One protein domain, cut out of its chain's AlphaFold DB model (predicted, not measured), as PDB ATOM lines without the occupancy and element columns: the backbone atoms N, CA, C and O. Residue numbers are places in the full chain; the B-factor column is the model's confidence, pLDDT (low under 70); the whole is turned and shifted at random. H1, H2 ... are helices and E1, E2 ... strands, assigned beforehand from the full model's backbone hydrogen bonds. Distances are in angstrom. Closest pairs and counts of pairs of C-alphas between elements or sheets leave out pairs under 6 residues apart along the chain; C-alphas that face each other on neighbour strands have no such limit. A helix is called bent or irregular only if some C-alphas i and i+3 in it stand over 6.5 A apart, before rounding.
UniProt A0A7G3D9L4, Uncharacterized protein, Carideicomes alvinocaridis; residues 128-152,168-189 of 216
ATOM      1  N   ASP A 128      10.676  -0.230 -24.837       87.81
ATOM      2  CA  ASP A 128      11.543  -1.163 -24.109       87.81
ATOM      3  C   ASP A 128      11.883  -0.680 -22.689       87.81
ATOM      4  O   ASP A 128      11.968  -1.475 -21.754       87.81
ATOM      5  N   VAL A 129      11.985   0.637 -22.506       87.88
ATOM      6  CA  VAL A 129      12.222   1.277 -21.202       87.88
ATOM      7  C   VAL A 129      10.959   1.484 -20.363       87.88
ATOM      8  O   VAL A 129      11.054   1.961 -19.231       87.88
ATOM      9  N   LEU A 130       9.776   1.178 -20.905       92.38
ATOM     10  CA  LEU A 130       8.518   1.264 -20.166       92.38
ATOM     11  C   LEU A 130       8.227  -0.050 -19.431       92.38
ATOM     12  O   LEU A 130       8.627  -1.122 -19.901       92.38
ATOM     13  N   PRO A 131       7.498  -0.007 -18.304       93.50
ATOM     14  CA  PRO A 131       6.927  -1.204 -17.702       93.50
ATOM     15  C   PRO A 131       6.025  -1.959 -18.695       93.50
ATOM     16  O   PRO A 131       5.333  -1.302 -19.474       93.50
ATOM     17  N   PRO A 132       5.973  -3.306 -18.676       92.81
ATOM     18  CA  PRO A 132       5.210  -4.092 -19.651       92.81
ATOM     19  C   PRO A 132       3.738  -3.683 -19.803       92.81
ATOM     20  O   PRO A 132       3.211  -3.712 -20.908       92.81
ATOM     21  N   GLN A 133       3.084  -3.259 -18.719       93.56
ATOM     22  CA  GLN A 133       1.686  -2.821 -18.736       93.56
ATOM     23  C   GLN A 133       1.437  -1.507 -19.495       93.56
ATOM     24  O   GLN A 133       0.308  -1.252 -19.900       93.56
ATOM     25  N   ASP A 134       2.476  -0.694 -19.693       93.75
ATOM     26  CA  ASP A 134       2.396   0.592 -20.395       93.75
ATOM     27  C   ASP A 134       2.851   0.469 -21.860       93.75
ATOM     28  O   ASP A 134       2.902   1.456 -22.596       93.75
ATOM     29  N   ARG A 135       3.222  -0.744 -22.290       95.69
ATOM     30  CA  ARG A 135       3.663  -1.021 -23.657       95.69
ATOM     31  C   ARG A 135       2.465  -1.328 -24.565       95.69
ATOM     32  O   ARG A 135       1.486  -1.925 -24.107       95.69
ATOM     33  N   PRO A 136       2.560  -0.988 -25.863       95.44
ATOM     34  CA  PRO A 136       1.620  -1.448 -26.880       95.44
ATOM     35  C   PRO A 136       1.451  -2.968 -26.835       95.44
ATOM     36  O   PRO A 136       2.422  -3.688 -26.605       95.44
ATOM     37  N   GLN A 137       0.228  -3.447 -27.054       95.25
ATOM     38  CA  GLN A 137      -0.076  -4.876 -27.097       95.25
ATOM     39  C   GLN A 137      -0.023  -5.394 -28.538       95.25
ATOM     40  O   GLN A 137      -0.400  -4.691 -29.475       95.25
ATOM     41  N   VAL A 138       0.431  -6.634 -28.706       93.69
ATOM     42  CA  VAL A 138       0.464  -7.370 -29.972       93.69
ATOM     43  C   VAL A 138      -0.194  -8.736 -29.824       93.69
ATOM     44  O   VAL A 138      -0.157  -9.319 -28.736       93.69
ATOM     45  N   PRO A 139      -0.746  -9.297 -30.914       89.94
ATOM     46  CA  PRO A 139      -1.191 -10.680 -30.923       89.94
ATOM     47  C   PRO A 139      -0.035 -11.629 -30.578       89.94
ATOM     48  O   PRO A 139       1.018 -11.632 -31.218       89.94
ATOM     49  N   GLY A 140      -0.241 -12.435 -29.548       83.00
ATOM     50  CA  GLY A 140       0.640 -13.508 -29.127       83.00
ATOM     51  C   GLY A 140       0.464 -14.777 -29.965       83.00
ATOM     52  O   GLY A 140      -0.551 -14.950 -30.646       83.00
ATOM     53  N   PRO A 141       1.433 -15.705 -29.894       73.06
ATOM     54  CA  PRO A 141       1.415 -16.949 -30.668       73.06
ATOM     55  C   PRO A 141       0.208 -17.848 -30.356       73.06
ATOM     56  O   PRO A 141      -0.264 -18.558 -31.240       73.06
ATOM     57  N   ASP A 142      -0.333 -17.768 -29.137       76.69
ATOM     58  CA  ASP A 142      -1.499 -18.543 -28.691       76.69
ATOM     59  C   ASP A 142      -2.836 -17.798 -28.890       76.69
ATOM     60  O   ASP A 142      -3.871 -18.203 -28.361       76.69
ATOM     61  N   GLY A 143      -2.829 -16.674 -29.620       78.19
ATOM     62  CA  GLY A 143      -4.011 -15.840 -29.867       78.19
ATOM     63  C   GLY A 143      -4.401 -14.901 -28.718       78.19
ATOM     64  O   GLY A 143      -5.395 -14.188 -28.837       78.19
ATOM     65  N   GLY A 144      -3.637 -14.882 -27.620       86.62
ATOM     66  CA  GLY A 144      -3.744 -13.866 -26.563       86.62
ATOM     67  C   GLY A 144      -3.065 -12.548 -26.944       86.62
ATOM     68  O   GLY A 144      -2.463 -12.452 -28.005       86.62
ATOM     69  N   GLU A 145      -3.122 -11.540 -26.076       91.06
ATOM     70  CA  GLU A 145      -2.336 -10.307 -26.225       91.06
ATOM     71  C   GLU A 145      -1.077 -10.363 -25.352       91.06
ATOM     72  O   GLU A 145      -1.101 -10.903 -24.243       91.06
ATOM     73  N   GLN A 146       0.026  -9.817 -25.858       92.25
ATOM     74  CA  GLN A 146       1.271  -9.639 -25.114       92.25
ATOM     75  C   GLN A 146       1.853  -8.245 -25.380       92.25
ATOM     76  O   GLN A 146       1.684  -7.720 -26.481       92.25
ATOM     77  N   PRO A 147       2.580  -7.643 -24.429       95.38
ATOM     78  CA  PRO A 147       3.246  -6.374 -24.677       95.38
ATOM     79  C   PRO A 147       4.381  -6.536 -25.696       95.38
ATOM     80  O   PRO A 147       5.102  -7.537 -25.677       95.38
ATOM     81  N   VAL A 148       4.590  -5.527 -26.544       95.44
ATOM     82  CA  VAL A 148       5.748  -5.481 -27.451       95.44
ATOM     83  C   VAL A 148       7.051  -5.623 -26.667       95.44
ATOM     84  O   VAL A 148       7.208  -5.086 -25.563       95.44
ATOM     85  N   PHE A 149       8.005  -6.348 -27.254       93.62
ATOM     86  CA  PHE A 149       9.313  -6.607 -26.648       93.62
ATOM     87  C   PHE A 149       9.217  -7.256 -25.257       93.62
ATOM     88  O   PHE A 149      10.030  -6.971 -24.376       93.62
ATOM     89  N   ALA A 150       8.204  -8.100 -25.036       90.88
ATOM     90  CA  ALA A 150       8.133  -8.937 -23.847       90.88
ATOM     91  C   ALA A 150       9.400  -9.794 -23.707       90.88
ATOM     92  O   ALA A 150       9.930 -10.313 -24.699       90.88
ATOM     93  N   ASP A 151       9.860  -9.968 -22.466       86.69
ATOM     94  CA  ASP A 151      10.990 -10.841 -22.172       86.69
ATOM     95  C   ASP A 151      10.673 -12.263 -22.622       86.69
ATOM     96  O   ASP A 151       9.644 -12.853 -22.281       86.69
ATOM     97  N   ARG A 152      11.578 -12.819 -23.426       81.31
ATOM     98  CA  ARG A 152      11.417 -14.161 -23.978       81.31
ATOM     99  C   ARG A 152      12.098 -15.166 -23.046       81.31
ATOM    100  O   ARG A 152      13.205 -14.892 -22.579       81.31
ATOM    101  N   THR A 168      11.648 -16.240 -34.473       87.56
ATOM    102  CA  THR A 168      12.216 -15.063 -33.784       87.56
ATOM    103  C   THR A 168      12.213 -13.788 -34.630       87.56
ATOM    104  O   THR A 168      11.936 -12.713 -34.097       87.56
ATOM    105  N   ALA A 169      12.522 -13.905 -35.927       90.25
ATOM    106  CA  ALA A 169      12.521 -12.778 -36.855       90.25
ATOM    107  C   ALA A 169      11.109 -12.223 -37.084       90.25
ATOM    108  O   ALA A 169      10.921 -11.011 -37.052       90.25
ATOM    109  N   GLN A 170      10.120 -13.104 -37.253       90.81
ATOM    110  CA  GLN A 170       8.720 -12.718 -37.390       90.81
ATOM    111  C   GLN A 170       8.206 -12.086 -36.095       90.81
ATOM    112  O   GLN A 170       7.664 -10.991 -36.154       90.81
ATOM    113  N   ASP A 171       8.464 -12.705 -34.938       89.81
ATOM    114  CA  ASP A 171       8.073 -12.160 -33.631       89.81
ATOM    115  C   ASP A 171       8.640 -10.742 -33.445       89.81
ATOM    116  O   ASP A 171       7.927  -9.814 -33.076       89.81
ATOM    117  N   LYS A 172       9.940 -10.547 -33.723       91.56
ATOM    118  CA  LYS A 172      10.593  -9.236 -33.570       91.56
ATOM    119  C   LYS A 172      10.063  -8.207 -34.573       91.56
ATOM    120  O   LYS A 172       9.930  -7.044 -34.206       91.56
ATOM    121  N   TRP A 173       9.774  -8.616 -35.808       93.19
ATOM    122  CA  TRP A 173       9.170  -7.742 -36.812       93.19
ATOM    123  C   TRP A 173       7.759  -7.306 -36.408       93.19
ATOM    124  O   TRP A 173       7.459  -6.117 -36.457       93.19
ATOM    125  N   THR A 174       6.923  -8.240 -35.941       93.81
ATOM    126  CA  THR A 174       5.581  -7.944 -35.429       93.81
ATOM    127  C   THR A 174       5.642  -6.973 -34.254       93.81
ATOM    128  O   THR A 174       4.965  -5.948 -34.298       93.81
ATOM    129  N   ASP A 175       6.502  -7.230 -33.260       95.12
ATOM    130  CA  ASP A 175       6.703  -6.313 -32.131       95.12
ATOM    131  C   ASP A 175       7.072  -4.903 -32.621       95.12
ATOM    132  O   ASP A 175       6.508  -3.907 -32.171       95.12
ATOM    133  N   TRP A 176       8.018  -4.814 -33.561       96.50
ATOM    134  CA  TRP A 176       8.551  -3.539 -34.033       96.50
ATOM    135  C   TRP A 176       7.540  -2.734 -34.857       96.50
ATOM    136  O   TRP A 176       7.444  -1.528 -34.663       96.50
ATOM    137  N   VAL A 177       6.747  -3.371 -35.725       95.50
ATOM    138  CA  VAL A 177       5.727  -2.677 -36.534       95.50
ATOM    139  C   VAL A 177       4.604  -2.112 -35.664       95.50
ATOM    140  O   VAL A 177       4.210  -0.964 -35.852       95.50
ATOM    141  N   PHE A 178       4.121  -2.875 -34.682       96.19
ATOM    142  CA  PHE A 178       3.097  -2.379 -33.756       96.19
ATOM    143  C   PHE A 178       3.648  -1.293 -32.825       96.19
ATOM    144  O   PHE A 178       2.969  -0.306 -32.547       96.19
ATOM    145  N   ALA A 179       4.900  -1.429 -32.377       97.44
ATOM    146  CA  ALA A 179       5.579  -0.364 -31.648       97.44
ATOM    147  C   ALA A 179       5.730   0.901 -32.512       97.44
ATOM    148  O   ALA A 179       5.542   2.004 -32.008       97.44
ATOM    149  N   LEU A 180       6.025   0.763 -33.808       97.19
ATOM    150  CA  LEU A 180       6.145   1.888 -34.734       97.19
ATOM    151  C   LEU A 180       4.819   2.631 -34.900       97.19
ATOM    152  O   LEU A 180       4.789   3.855 -34.777       97.19
ATOM    153  N   GLU A 181       3.720   1.907 -35.105       96.31
ATOM    154  CA  GLU A 181       2.379   2.496 -35.166       96.31
ATOM    155  C   GLU A 181       2.037   3.243 -33.868       96.31
ATOM    156  O   GLU A 181       1.636   4.409 -33.892       96.31
ATOM    157  N   ALA A 182       2.270   2.612 -32.716       96.69
ATOM    158  CA  ALA A 182       2.031   3.246 -31.426       96.69
ATOM    159  C   ALA A 182       2.934   4.469 -31.192       96.69
ATOM    160  O   ALA A 182       2.503   5.438 -30.564       96.69
ATOM    161  N   MET A 183       4.172   4.456 -31.696       97.12
ATOM    162  CA  MET A 183       5.070   5.610 -31.646       97.12
ATOM    163  C   MET A 183       4.501   6.780 -32.449       97.12
ATOM    164  O   MET A 183       4.510   7.894 -31.934       97.12
ATOM    165  N   PHE A 184       3.979   6.537 -33.655       95.69
ATOM    166  CA  PHE A 184       3.370   7.576 -34.494       95.69
ATOM    167  C   PHE A 184       2.165   8.199 -33.785       95.69
ATOM    168  O   PHE A 184       2.042   9.419 -33.701       95.69
ATOM    169  N   VAL A 185       1.305   7.367 -33.188       95.12
ATOM    170  CA  VAL A 185       0.173   7.852 -32.387       95.12
ATOM    171  C   VAL A 185       0.664   8.675 -31.195       95.12
ATOM    172  O   VAL A 185       0.164   9.772 -30.953       95.12
ATOM    173  N   ALA A 186       1.668   8.192 -30.461       93.94
ATOM    174  CA  ALA A 186       2.220   8.911 -29.316       93.94
ATOM    175  C   ALA A 186       2.864  10.251 -29.712       93.94
ATOM    176  O   ALA A 186       2.703  11.232 -28.989       93.94
ATOM    177  N   ASN A 187       3.565  10.309 -30.845       94.69
ATOM    178  CA  ASN A 187       4.156  11.534 -31.380       94.69
ATOM    179  C   ASN A 187       3.075  12.537 -31.811       94.69
ATOM    180  O   ASN A 187       3.158  13.714 -31.465       94.69
ATOM    181  N   ALA A 188       2.010  12.076 -32.472       91.75
ATOM    182  CA  ALA A 188       0.877  12.929 -32.833       91.75
ATOM    183  C   ALA A 188       0.218  13.568 -31.593       91.75
ATOM    184  O   ALA A 188      -0.127  14.753 -31.605       91.75
ATOM    185  N   MET A 189       0.108  12.806 -30.498       89.25
ATOM    186  CA  MET A 189      -0.417  13.284 -29.211       89.25
ATOM    187  C   MET A 189       0.541  14.228 -28.458       89.25
ATOM    188  O   MET A 189       0.105  14.918 -27.536       89.25
TER     189      MET A 189
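Overview. This is residues 128 to 152 and 168 to 189 of the 216 residues of an uncharacterized protein of Carideicomes alvinocaridis (UniProt A0A7G3D9L4). A small two-stranded hairpin, E1 and E2, packs by its E1 side on one long helix, H1, whose last residues, 184 to 189, stick out free beyond the hairpin. The opening stretch of the printed part, residues 128 to 136, has no named element and loops round beyond the hairpin on the side away from H1. The printed part has 47 residues, with two named strands and one named helix in the order E1, E2, H1 along the chain; the sheet has the order E1 - E2 and is antiparallel, and the class is mixed, helices and strands. The whole is compact, with a radius of gyration of the C-alphas of 10.6 A, and has an elongated outline of 32 by 20 by 18 A.

Along the chain. Strand E1 is residues 137 to 139, 7.0 A from first to last C-alpha, and begins with C-alpha 137 at (-0.076, -4.876, -27.097). Strand E2 is residues 145 to 147, also 7.0 A from first to last C-alpha. Helix H1 is residues 168 to 189, 31.4 A long from C-alpha 168 at (12.216, -15.063, -33.784) to C-alpha 189 at (-0.417, 13.284, -29.211). H1 is not bent.

Arrangement. E1 and E2 are antiparallel neighbours and form a hairpin, with an angle of 135 degrees between their directions. Their C-alphas 137 and 147 face each other at 4.4 A, and C-alphas 139 and 145 at 4.8 A. Across the pair, N 138 and O 146 are within hydrogen-bond range at 2.8 A, and N 146 and O 138 at 2.9 A. The link from E1 to E2 is tight, with 5 residues between them. E1 and H1 have 4 pairs of C-alphas within 8 A. The closest C-alphas of these two elements are those of Val 138 and Asp 175, 6.7 A apart, and their centres are 9.9 A apart. Within 10 A, H1 has 15 pairs of C-alphas with E1 and 4 with E2, made by its residues 171 to 182. In H1, every O i to N i+4 pair is within hydrogen-bond range.

Size, cuts and confidence. The two C-alphas farthest apart are those of Asp 142 and Met 189, at 31.8 A. The C-alphas of the first and last printed residues, Asp 128 and Met 189, are 19.4 A apart. Residues 184 to 189, which belong to H1, stand free. Residues 153 to 167 are cut out and not printed, and C-alphas 152 and 168 are 9.9 A apart across the cut. The link from E2 to H1 runs across this cut. The mean pLDDT of the printed part is 91.5, and no printed residue is under 70.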